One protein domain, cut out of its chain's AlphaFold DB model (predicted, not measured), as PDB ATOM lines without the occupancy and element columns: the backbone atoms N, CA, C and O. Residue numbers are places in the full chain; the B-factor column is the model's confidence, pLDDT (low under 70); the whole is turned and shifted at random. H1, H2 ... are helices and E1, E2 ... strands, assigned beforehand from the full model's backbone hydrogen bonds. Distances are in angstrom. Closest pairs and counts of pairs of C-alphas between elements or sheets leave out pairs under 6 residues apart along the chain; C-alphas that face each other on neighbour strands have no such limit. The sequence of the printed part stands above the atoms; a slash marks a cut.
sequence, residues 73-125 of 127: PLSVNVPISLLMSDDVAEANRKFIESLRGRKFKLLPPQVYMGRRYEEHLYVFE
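This is residues 73 to 125 of the 127 residues of an uncharacterized protein of Candidatus Verstraetearchaeota archaeon (UniProt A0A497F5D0). An open, elongated arch has a ribbon of paired strands at one end and two helices, H1 and H2, at the other. E1 and E4 run side by side in the ribbon, which then turns sharply into the small hairpin of E2 and E3 at its tip, while the opening stretch, residues 73 to 79, starts beside E4 and runs across to H1. The printed part has 53 residues, with two named helices and four named strands in the order H1, H2, E1, E2, E3, E4. The strands form two antiparallel sheets, E1 - E4 and E2 - E3, and the class is mixed, helices and strands. The whole is loose, with a radius of gyration of the C-alphas of 13.6 A, and spans 37 by 22 by 14 A.

The printed part begins at Pro 73, C-alpha (35.550, -37.769, 44.025). H1 covers residues 80 to 83. H2 covers residues 88 to 99 and is 16.5 A long, with C-alpha 88 at (42.887, -30.978, 62.678). E1 covers residues 104 to 107, 9.4 A. E2 covers residues 110 to 112, 6.1 A, and E3 residues 115 to 117, 6.5 A. E4 covers residues 121 to 124, 9.5 A, and ends with C-alpha 124 at (40.811, -42.873, 43.144).

Residues 73 to 74 pair in parallel with residues 122 to 123 of E4. H1 and H2 touch, H2 with residues 91 to 95 alone; the closest C-alphas, those of Leu 82 and Ala 91, are 5.1 A apart. Every O i to N i+4 pair of H2 is within hydrogen-bond range, and H1 is too short for such a pair. H1 is apart from the four strands, and H2 is apart from E2, E3 and E4. E1 and E4 are antiparallel neighbours at 156 degrees, with N 105 and O 123 at 2.8 A and N 107 and O 121 at 2.9 A, within hydrogen-bond range. E1 and E2 meet only through their link, and so do E3 and E4. E2 and E3 form a hairpin at 143 degrees, with N 112 and O 115 at 2.8 A, within hydrogen-bond range.

The two C-alphas farthest apart, those of Asp 86 and Gln 110, are 37.8 A apart, while those of Pro 73 and Glu 125, the first and last printed, are 11.2 A apart. Residues 84 to 89, of which 88 to 89 belong to H2, stand free. The five links between named elements are tight. The printed part has no cut. Its mean pLDDT is 93.8, and no printed residue is under 70.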
ATOM      1  N   PRO A  73      34.472 -36.887  43.612       94.56
ATOM      2  CA  PRO A  73      35.550 -37.769  44.025       94.56
ATOM      3  C   PRO A  73      34.984 -38.980  44.774       94.56
ATOM      4  O   PRO A  73      34.174 -38.835  45.692       94.56
ATOM      5  N   LEU A  74      35.416 -40.178  44.391       95.06
ATOM      6  CA  LEU A  74      35.056 -41.452  45.013       95.06
ATOM      7  C   LEU A  74      36.321 -42.232  45.387       95.06
ATOM      8  O   LEU A  74      37.391 -42.003  44.828       95.06
ATOM      9  N   SER A  75      36.190 -43.164  46.333       94.19
ATOM     10  CA  SER A  75      37.298 -44.021  46.802       94.19
ATOM     11  C   SER A  75      38.498 -43.249  47.373       94.19
ATOM     12  O   SER A  75      39.634 -43.718  47.368       94.19
ATOM     13  N   VAL A  76      38.229 -42.059  47.918       93.62
ATOM     14  CA  VAL A  76      39.218 -41.226  48.618       93.62
ATOM     15  C   VAL A  76      39.837 -41.991  49.800       93.62
ATOM     16  O   VAL A  76      41.022 -41.829  50.061       93.62
ATOM     17  N   ASN A  77      39.078 -42.884  50.452       91.62
ATOM     18  CA  ASN A  77      39.555 -43.822  51.480       91.62
ATOM     19  C   ASN A  77      40.354 -43.146  52.609       91.62
ATOM     20  O   ASN A  77      41.461 -43.560  52.937       91.62
ATOM     21  N   VAL A  78      39.790 -42.086  53.198       91.94
ATOM     22  CA  VAL A  78      40.422 -41.372  54.319       91.94
ATOM     23  C   VAL A  78      40.545 -42.307  55.531       91.94
ATOM     24  O   VAL A  78      39.525 -42.856  55.955       91.94
ATOM     25  N   PRO A  79      41.743 -42.480  56.120       91.00
ATOM     26  CA  PRO A  79      41.900 -43.267  57.339       91.00
ATOM     27  C   PRO A  79      41.055 -42.709  58.492       91.00
ATOM     28  O   PRO A  79      41.121 -41.518  58.792       91.00
ATOM     29  N   ILE A  80      40.309 -43.580  59.185       95.12
ATOM     30  CA  ILE A  80      39.457 -43.192  60.330       95.12
ATOM     31  C   ILE A  80      40.285 -42.513  61.428       95.12
ATOM     32  O   ILE A  80      39.815 -41.566  62.048       95.12
ATOM     33  N   SER A  81      41.537 -42.934  61.630       94.75
ATOM     34  CA  SER A  81      42.448 -42.312  62.596       94.75
ATOM     35  C   SER A  81      42.685 -40.821  62.337       94.75
ATOM     36  O   SER A  81      42.837 -40.072  63.296       94.75
ATOM     37  N   LEU A  82      42.664 -40.365  61.077       95.44
ATOM     38  CA  LEU A  82      42.763 -38.935  60.757       95.44
ATOM     39  C   LEU A  82      41.482 -38.178  61.120       95.44
ATOM     40  O   LEU A  82      41.558 -37.026  61.525       95.44
ATOM     41  N   LEU A  83      40.316 -38.823  61.007       95.25
ATOM     42  CA  LEU A  83      39.025 -38.224  61.370       95.25
ATOM     43  C   LEU A  83      38.843 -38.089  62.888       95.25
ATOM     44  O   LEU A  83      38.049 -37.267  63.331       95.25
ATOM     45  N   MET A  84      39.570 -38.897  63.664       95.56
ATOM     46  CA  MET A  84      39.551 -38.910  65.131       95.56
ATOM     47  C   MET A  84      40.693 -38.090  65.756       95.56
ATOM     48  O   MET A  84      40.866 -38.123  66.968       95.56
ATOM     49  N   SER A  85      41.509 -37.409  64.946       95.12
ATOM     50  CA  SER A  85      42.639 -36.612  65.428       95.12
ATOM     51  C   SER A  85      42.160 -35.306  66.059       95.12
ATOM     52  O   SER A  85      41.451 -34.538  65.409       95.12
ATOM     53  N   ASP A  86      42.625 -35.011  67.274       96.38
ATOM     54  CA  ASP A  86      42.399 -33.711  67.923       96.38
ATOM     55  C   ASP A  86      43.179 -32.577  67.230       96.38
ATOM     56  O   ASP A  86      42.767 -31.416  67.251       96.38
ATOM     57  N   ASP A  87      44.289 -32.907  66.557       97.19
ATOM     58  CA  ASP A  87      45.022 -31.973  65.703       97.19
ATOM     59  C   ASP A  87      44.478 -32.023  64.269       97.19
ATOM     60  O   ASP A  87      44.876 -32.853  63.440       97.19
ATOM     61  N   VAL A  88      43.538 -31.121  63.987       95.81
ATOM     62  CA  VAL A  88      42.887 -30.978  62.678       95.81
ATOM     63  C   VAL A  88      43.870 -30.518  61.597       95.81
ATOM     64  O   VAL A  88      43.748 -30.922  60.438       95.81
ATOM     65  N   ALA A  89      44.843 -29.669  61.939       97.12
ATOM     66  CA  ALA A  89      45.784 -29.128  60.963       97.12
ATOM     67  C   ALA A  89      46.731 -30.224  60.461       97.12
ATOM     68  O   ALA A  89      46.896 -30.406  59.252       97.12
ATOM     69  N   GLU A  90      47.278 -31.010  61.386       96.56
ATOM     70  CA  GLU A  90      48.136 -32.146  61.065       96.56
ATOM     71  C   GLU A  90      47.369 -33.262  60.342       96.56
ATOM     72  O   GLU A  90      47.873 -33.842  59.375       96.56
ATOM     73  N   ALA A  91      46.125 -33.539  60.748       96.88
ATOM     74  CA  ALA A  91      45.269 -34.502  60.059       96.88
ATOM     75  C   ALA A  91      45.007 -34.098  58.601       96.88
ATOM     76  O   ALA A  91      45.144 -34.926  57.696       96.88
ATOM     77  N   ASN A  92      44.709 -32.818  58.356       95.88
ATOM     78  CA  ASN A  92      44.540 -32.283  57.007       95.88
ATOM     79  C   ASN A  92      45.832 -32.371  56.188       95.88
ATOM     80  O   ASN A  92      45.780 -32.747  55.016       95.88
ATOM     81  N   ARG A  93      46.993 -32.077  56.790       96.19
ATOM     82  CA  ARG A  93      48.294 -32.208  56.118       96.19
ATOM     83  C   ARG A  93      48.535 -33.649  55.666       96.19
ATOM     84  O   ARG A  93      48.773 -33.875  54.480       96.19
ATOM     85  N   LYS A  94      48.387 -34.619  56.575       94.75
ATOM     86  CA  LYS A  94      48.519 -36.057  56.277       94.75
ATOM     87  C   LYS A  94      47.518 -36.522  55.223       94.75
ATOM     88  O   LYS A  94      47.873 -37.291  54.333       94.75
ATOM     89  N   PHE A  95      46.278 -36.042  55.294       94.44
ATOM     90  CA  PHE A  95      45.252 -36.365  54.309       94.44
ATOM     91  C   PHE A  95      45.638 -35.864  52.912       94.44
ATOM     92  O   PHE A  95      45.656 -36.652  51.968       94.44
ATOM     93  N   ILE A  96      46.015 -34.591  52.771       93.50
ATOM     94  CA  ILE A  96      46.443 -34.022  51.486       93.50
ATOM     95  C   ILE A  96      47.669 -34.765  50.948       93.50
ATOM     96  O   ILE A  96      47.707 -35.099  49.764       93.50
ATOM     97  N   GLU A  97      48.653 -35.058  51.801       92.38
ATOM     98  CA  GLU A  97      49.832 -35.845  51.427       92.38
ATOM     99  C   GLU A  97      49.451 -37.239  50.922       92.38
ATOM    100  O   GLU A  97      49.967 -37.658  49.891       92.38
ATOM    101  N   SER A  98      48.486 -37.910  51.560       89.56
ATOM    102  CA  SER A  98      47.998 -39.221  51.111       89.56
ATOM    103  C   SER A  98      47.305 -39.187  49.744       89.56
ATOM    104  O   SER A  98      47.271 -40.197  49.045       89.56
ATOM    105  N   LEU A  99      46.750 -38.038  49.343       90.81
ATOM    106  CA  LEU A  99      46.124 -37.870  48.031       90.81
ATOM    107  C   LEU A  99      47.126 -37.504  46.938       90.81
ATOM    108  O   LEU A  99      46.874 -37.784  45.762       90.81
ATOM    109  N   ARG A 100      48.255 -36.883  47.295       89.94
ATOM    110  CA  ARG A 100      49.279 -36.492  46.321       89.94
ATOM    111  C   ARG A 100      49.839 -37.731  45.628       89.94
ATOM    112  O   ARG A 100      50.338 -38.651  46.260       89.94
ATOM    113  N   GLY A 101      49.763 -37.737  44.299       82.50
ATOM    114  CA  GLY A 101      50.291 -38.818  43.467       82.50
ATOM    115  C   GLY A 101      49.390 -40.050  43.353       82.50
ATOM    116  O   GLY A 101      49.723 -40.950  42.579       82.50
ATOM    117  N   ARG A 102      48.237 -40.103  44.042       91.44
ATOM    118  CA  ARG A 102      47.266 -41.178  43.798       91.44
ATOM    119  C   ARG A 102      46.672 -41.027  42.403       91.44
ATOM    120  O   ARG A 102      46.222 -39.954  42.001       91.44
ATOM    121  N   LYS A 103      46.677 -42.136  41.669       93.81
ATOM    122  CA  LYS A 103      46.025 -42.234  40.367       93.81
ATOM    123  C   LYS A 103      44.515 -42.235  40.553       93.81
ATOM    124  O   LYS A 103      44.003 -42.663  41.588       93.81
ATOM    125  N   PHE A 104      43.802 -41.774  39.539       94.44
ATOM    126  CA  PHE A 104      42.353 -41.841  39.493       94.44
ATOM    127  C   PHE A 104      41.881 -42.113  38.067       94.44
ATOM    128  O   PHE A 104      42.562 -41.781  37.095       94.44
ATOM    129  N   LYS A 105      40.682 -42.683  37.952       95.75
ATOM    130  CA  LYS A 105      39.964 -42.837  36.687       95.75
ATOM    131  C   LYS A 105      38.855 -41.804  36.601       95.75
ATOM    132  O   LYS A 105      38.095 -41.629  37.554       95.75
ATOM    133  N   LEU A 106      38.747 -41.158  35.445       96.88
ATOM    134  CA  LEU A 106      37.568 -40.380  35.089       96.88
ATOM    135  C   LEU A 106      36.534 -41.327  34.485       96.88
ATOM    136  O   LEU A 106      36.792 -41.968  33.468       96.88
ATOM    137  N   LEU A 107      35.376 -41.416  35.121       96.69
ATOM    138  CA  LEU A 107      34.267 -42.232  34.654       96.69
ATOM    139  C   LEU A 107      33.106 -41.336  34.195       96.69
ATOM    140  O   LEU A 107      32.816 -40.340  34.867       96.69
ATOM    141  N   PRO A 108      32.427 -41.670  33.083       96.50
ATOM    142  CA  PRO A 108      31.219 -40.965  32.666       96.50
ATOM    143  C   PRO A 108      30.044 -41.279  33.611       96.50
ATOM    144  O   PRO A 108      30.135 -42.246  34.383       96.50
ATOM    145  N   PRO A 109      28.938 -40.510  33.531       94.75
ATOM    146  CA  PRO A 109      27.698 -40.793  34.253       94.75
ATOM    147  C   PRO A 109      27.274 -42.254  34.098       94.75
ATOM    148  O   PRO A 109      27.147 -42.760  32.983       94.75
ATOM    149  N   GLN A 110      27.100 -42.949  35.220       93.69
ATOM    150  CA  GLN A 110      26.786 -44.376  35.239       93.69
ATOM    151  C   GLN A 110      26.268 -44.830  36.604       93.69
ATOM    152  O   GLN A 110      26.238 -44.077  37.583       93.69
ATOM    153  N   VAL A 111      25.896 -46.108  36.685       92.12
ATOM    154  CA  VAL A 111      25.717 -46.793  37.965       92.12
ATOM    155  C   VAL A 111      27.077 -47.288  38.450       92.12
ATOM    156  O   VAL A 111      27.713 -48.103  37.791       92.12
ATOM    157  N   TYR A 112      27.514 -46.812  39.612       93.31
ATOM    158  CA  TYR A 112      28.770 -47.209  40.246       93.31
ATOM    159  C   TYR A 112      28.490 -47.698  41.671       93.31
ATOM    160  O   TYR A 112      27.846 -47.000  42.453       93.31
ATOM    161  N   MET A 113      28.928 -48.920  42.001       90.62
ATOM    162  CA  MET A 113      28.686 -49.571  43.304       90.62
ATOM    163  C   MET A 113      27.210 -49.516  43.759       90.62
ATOM    164  O   MET A 113      26.903 -49.167  44.899       90.62
ATOM    165  N   GLY A 114      26.277 -49.808  42.845       88.81
ATOM    166  CA  GLY A 114      24.834 -49.813  43.129       88.81
ATOM    167  C   GLY A 114      24.200 -48.427  43.299       88.81
ATOM    168  O   GLY A 114      23.051 -48.329  43.722       88.81
ATOM    169  N   ARG A 115      24.921 -47.342  42.984       89.06
ATOM    170  CA  ARG A 115      24.418 -45.964  43.042       89.06
ATOM    171  C   ARG A 115      24.452 -45.315  41.667       89.06
ATOM    172  O   ARG A 115      25.453 -45.418  40.965       89.06
ATOM    173  N   ARG A 116      23.377 -44.617  41.296       89.62
ATOM    174  CA  ARG A 116      23.287 -43.876  40.031       89.62
ATOM    175  C   ARG A 116      23.835 -42.458  40.165       89.62
ATOM    176  O   ARG A 116      23.308 -41.659  40.947       89.62
ATOM    177  N   TYR A 117      24.845 -42.160  39.354       92.62
ATOM    178  CA  TYR A 117      25.479 -40.852  39.232       92.62
ATOM    179  C   TYR A 117      25.170 -40.252  37.860       92.62
ATOM    180  O   TYR A 117      25.320 -40.921  36.839       92.62
ATOM    181  N   GLU A 118      24.720 -39.000  37.851       91.94
ATOM    182  CA  GLU A 118      24.403 -38.245  36.626       91.94
ATOM    183  C   GLU A 118      25.574 -37.344  36.206       91.94
ATOM    184  O   GLU A 118      25.624 -36.835  35.090       91.94
ATOM    185  N   GLU A 119      26.541 -37.174  37.103       94.25
ATOM    186  CA  GLU A 119      27.813 -36.499  36.901       94.25
ATOM    187  C   GLU A 119      28.947 -37.452  36.483       94.25
ATOM    188  O   GLU A 119      28.899 -38.663  36.700       94.25
ATOM    189  N   HIS A 120      30.026 -36.871  35.956       96.38
ATOM    190  CA  HIS A 120      31.315 -37.552  35.859       96.38
ATOM    191  C   HIS A 120      31.901 -37.820  37.252       96.38
ATOM    192  O   HIS A 120      31.695 -37.033  38.182       96.38
ATOM    193  N   LEU A 121      32.678 -38.895  37.380       97.12
ATOM    194  CA  LEU A 121      33.280 -39.334  38.641       97.12
ATOM    195  C   LEU A 121      34.805 -39.344  38.540       97.12
ATOM    196  O   LEU A 121      35.346 -39.866  37.568       97.12
ATOM    197  N   TYR A 122      35.486 -38.849  39.575       95.94
ATOM    198  CA  TYR A 122      36.912 -39.100  39.791       95.94
ATOM    199  C   TYR A 122      37.073 -40.224  40.808       95.94
ATOM    200  O   TYR A 122      36.916 -40.019  42.009       95.94
ATOM    201  N   VAL A 123      37.372 -41.429  40.336       95.88
ATOM    202  CA  VAL A 123      37.524 -42.603  41.200       95.88
ATOM    203  C   VAL A 123      39.002 -42.832  41.483       95.88
ATOM    204  O   VAL A 123      39.741 -43.209  40.575       95.88
ATOM    205  N   PHE A 124      39.432 -42.614  42.725       94.62
ATOM    206  CA  PHE A 124      40.811 -42.873  43.144       94.62
ATOM    207  C   PHE A 124      41.136 -44.374  43.110       94.62
ATOM    208  O   PHE A 124      40.326 -45.215  43.508       94.62
ATOM    209  N   GLU A 125      42.332 -44.703  42.622       90.31
ATOM    210  CA  GLU A 125      42.872 -46.061  42.562       90.31
ATOM    211  C   GLU A 125      43.667 -46.405  43.835       90.31
ATOM    212  O   GLU A 125      44.261 -45.528  44.470       90.31
TER     213      GLU A 125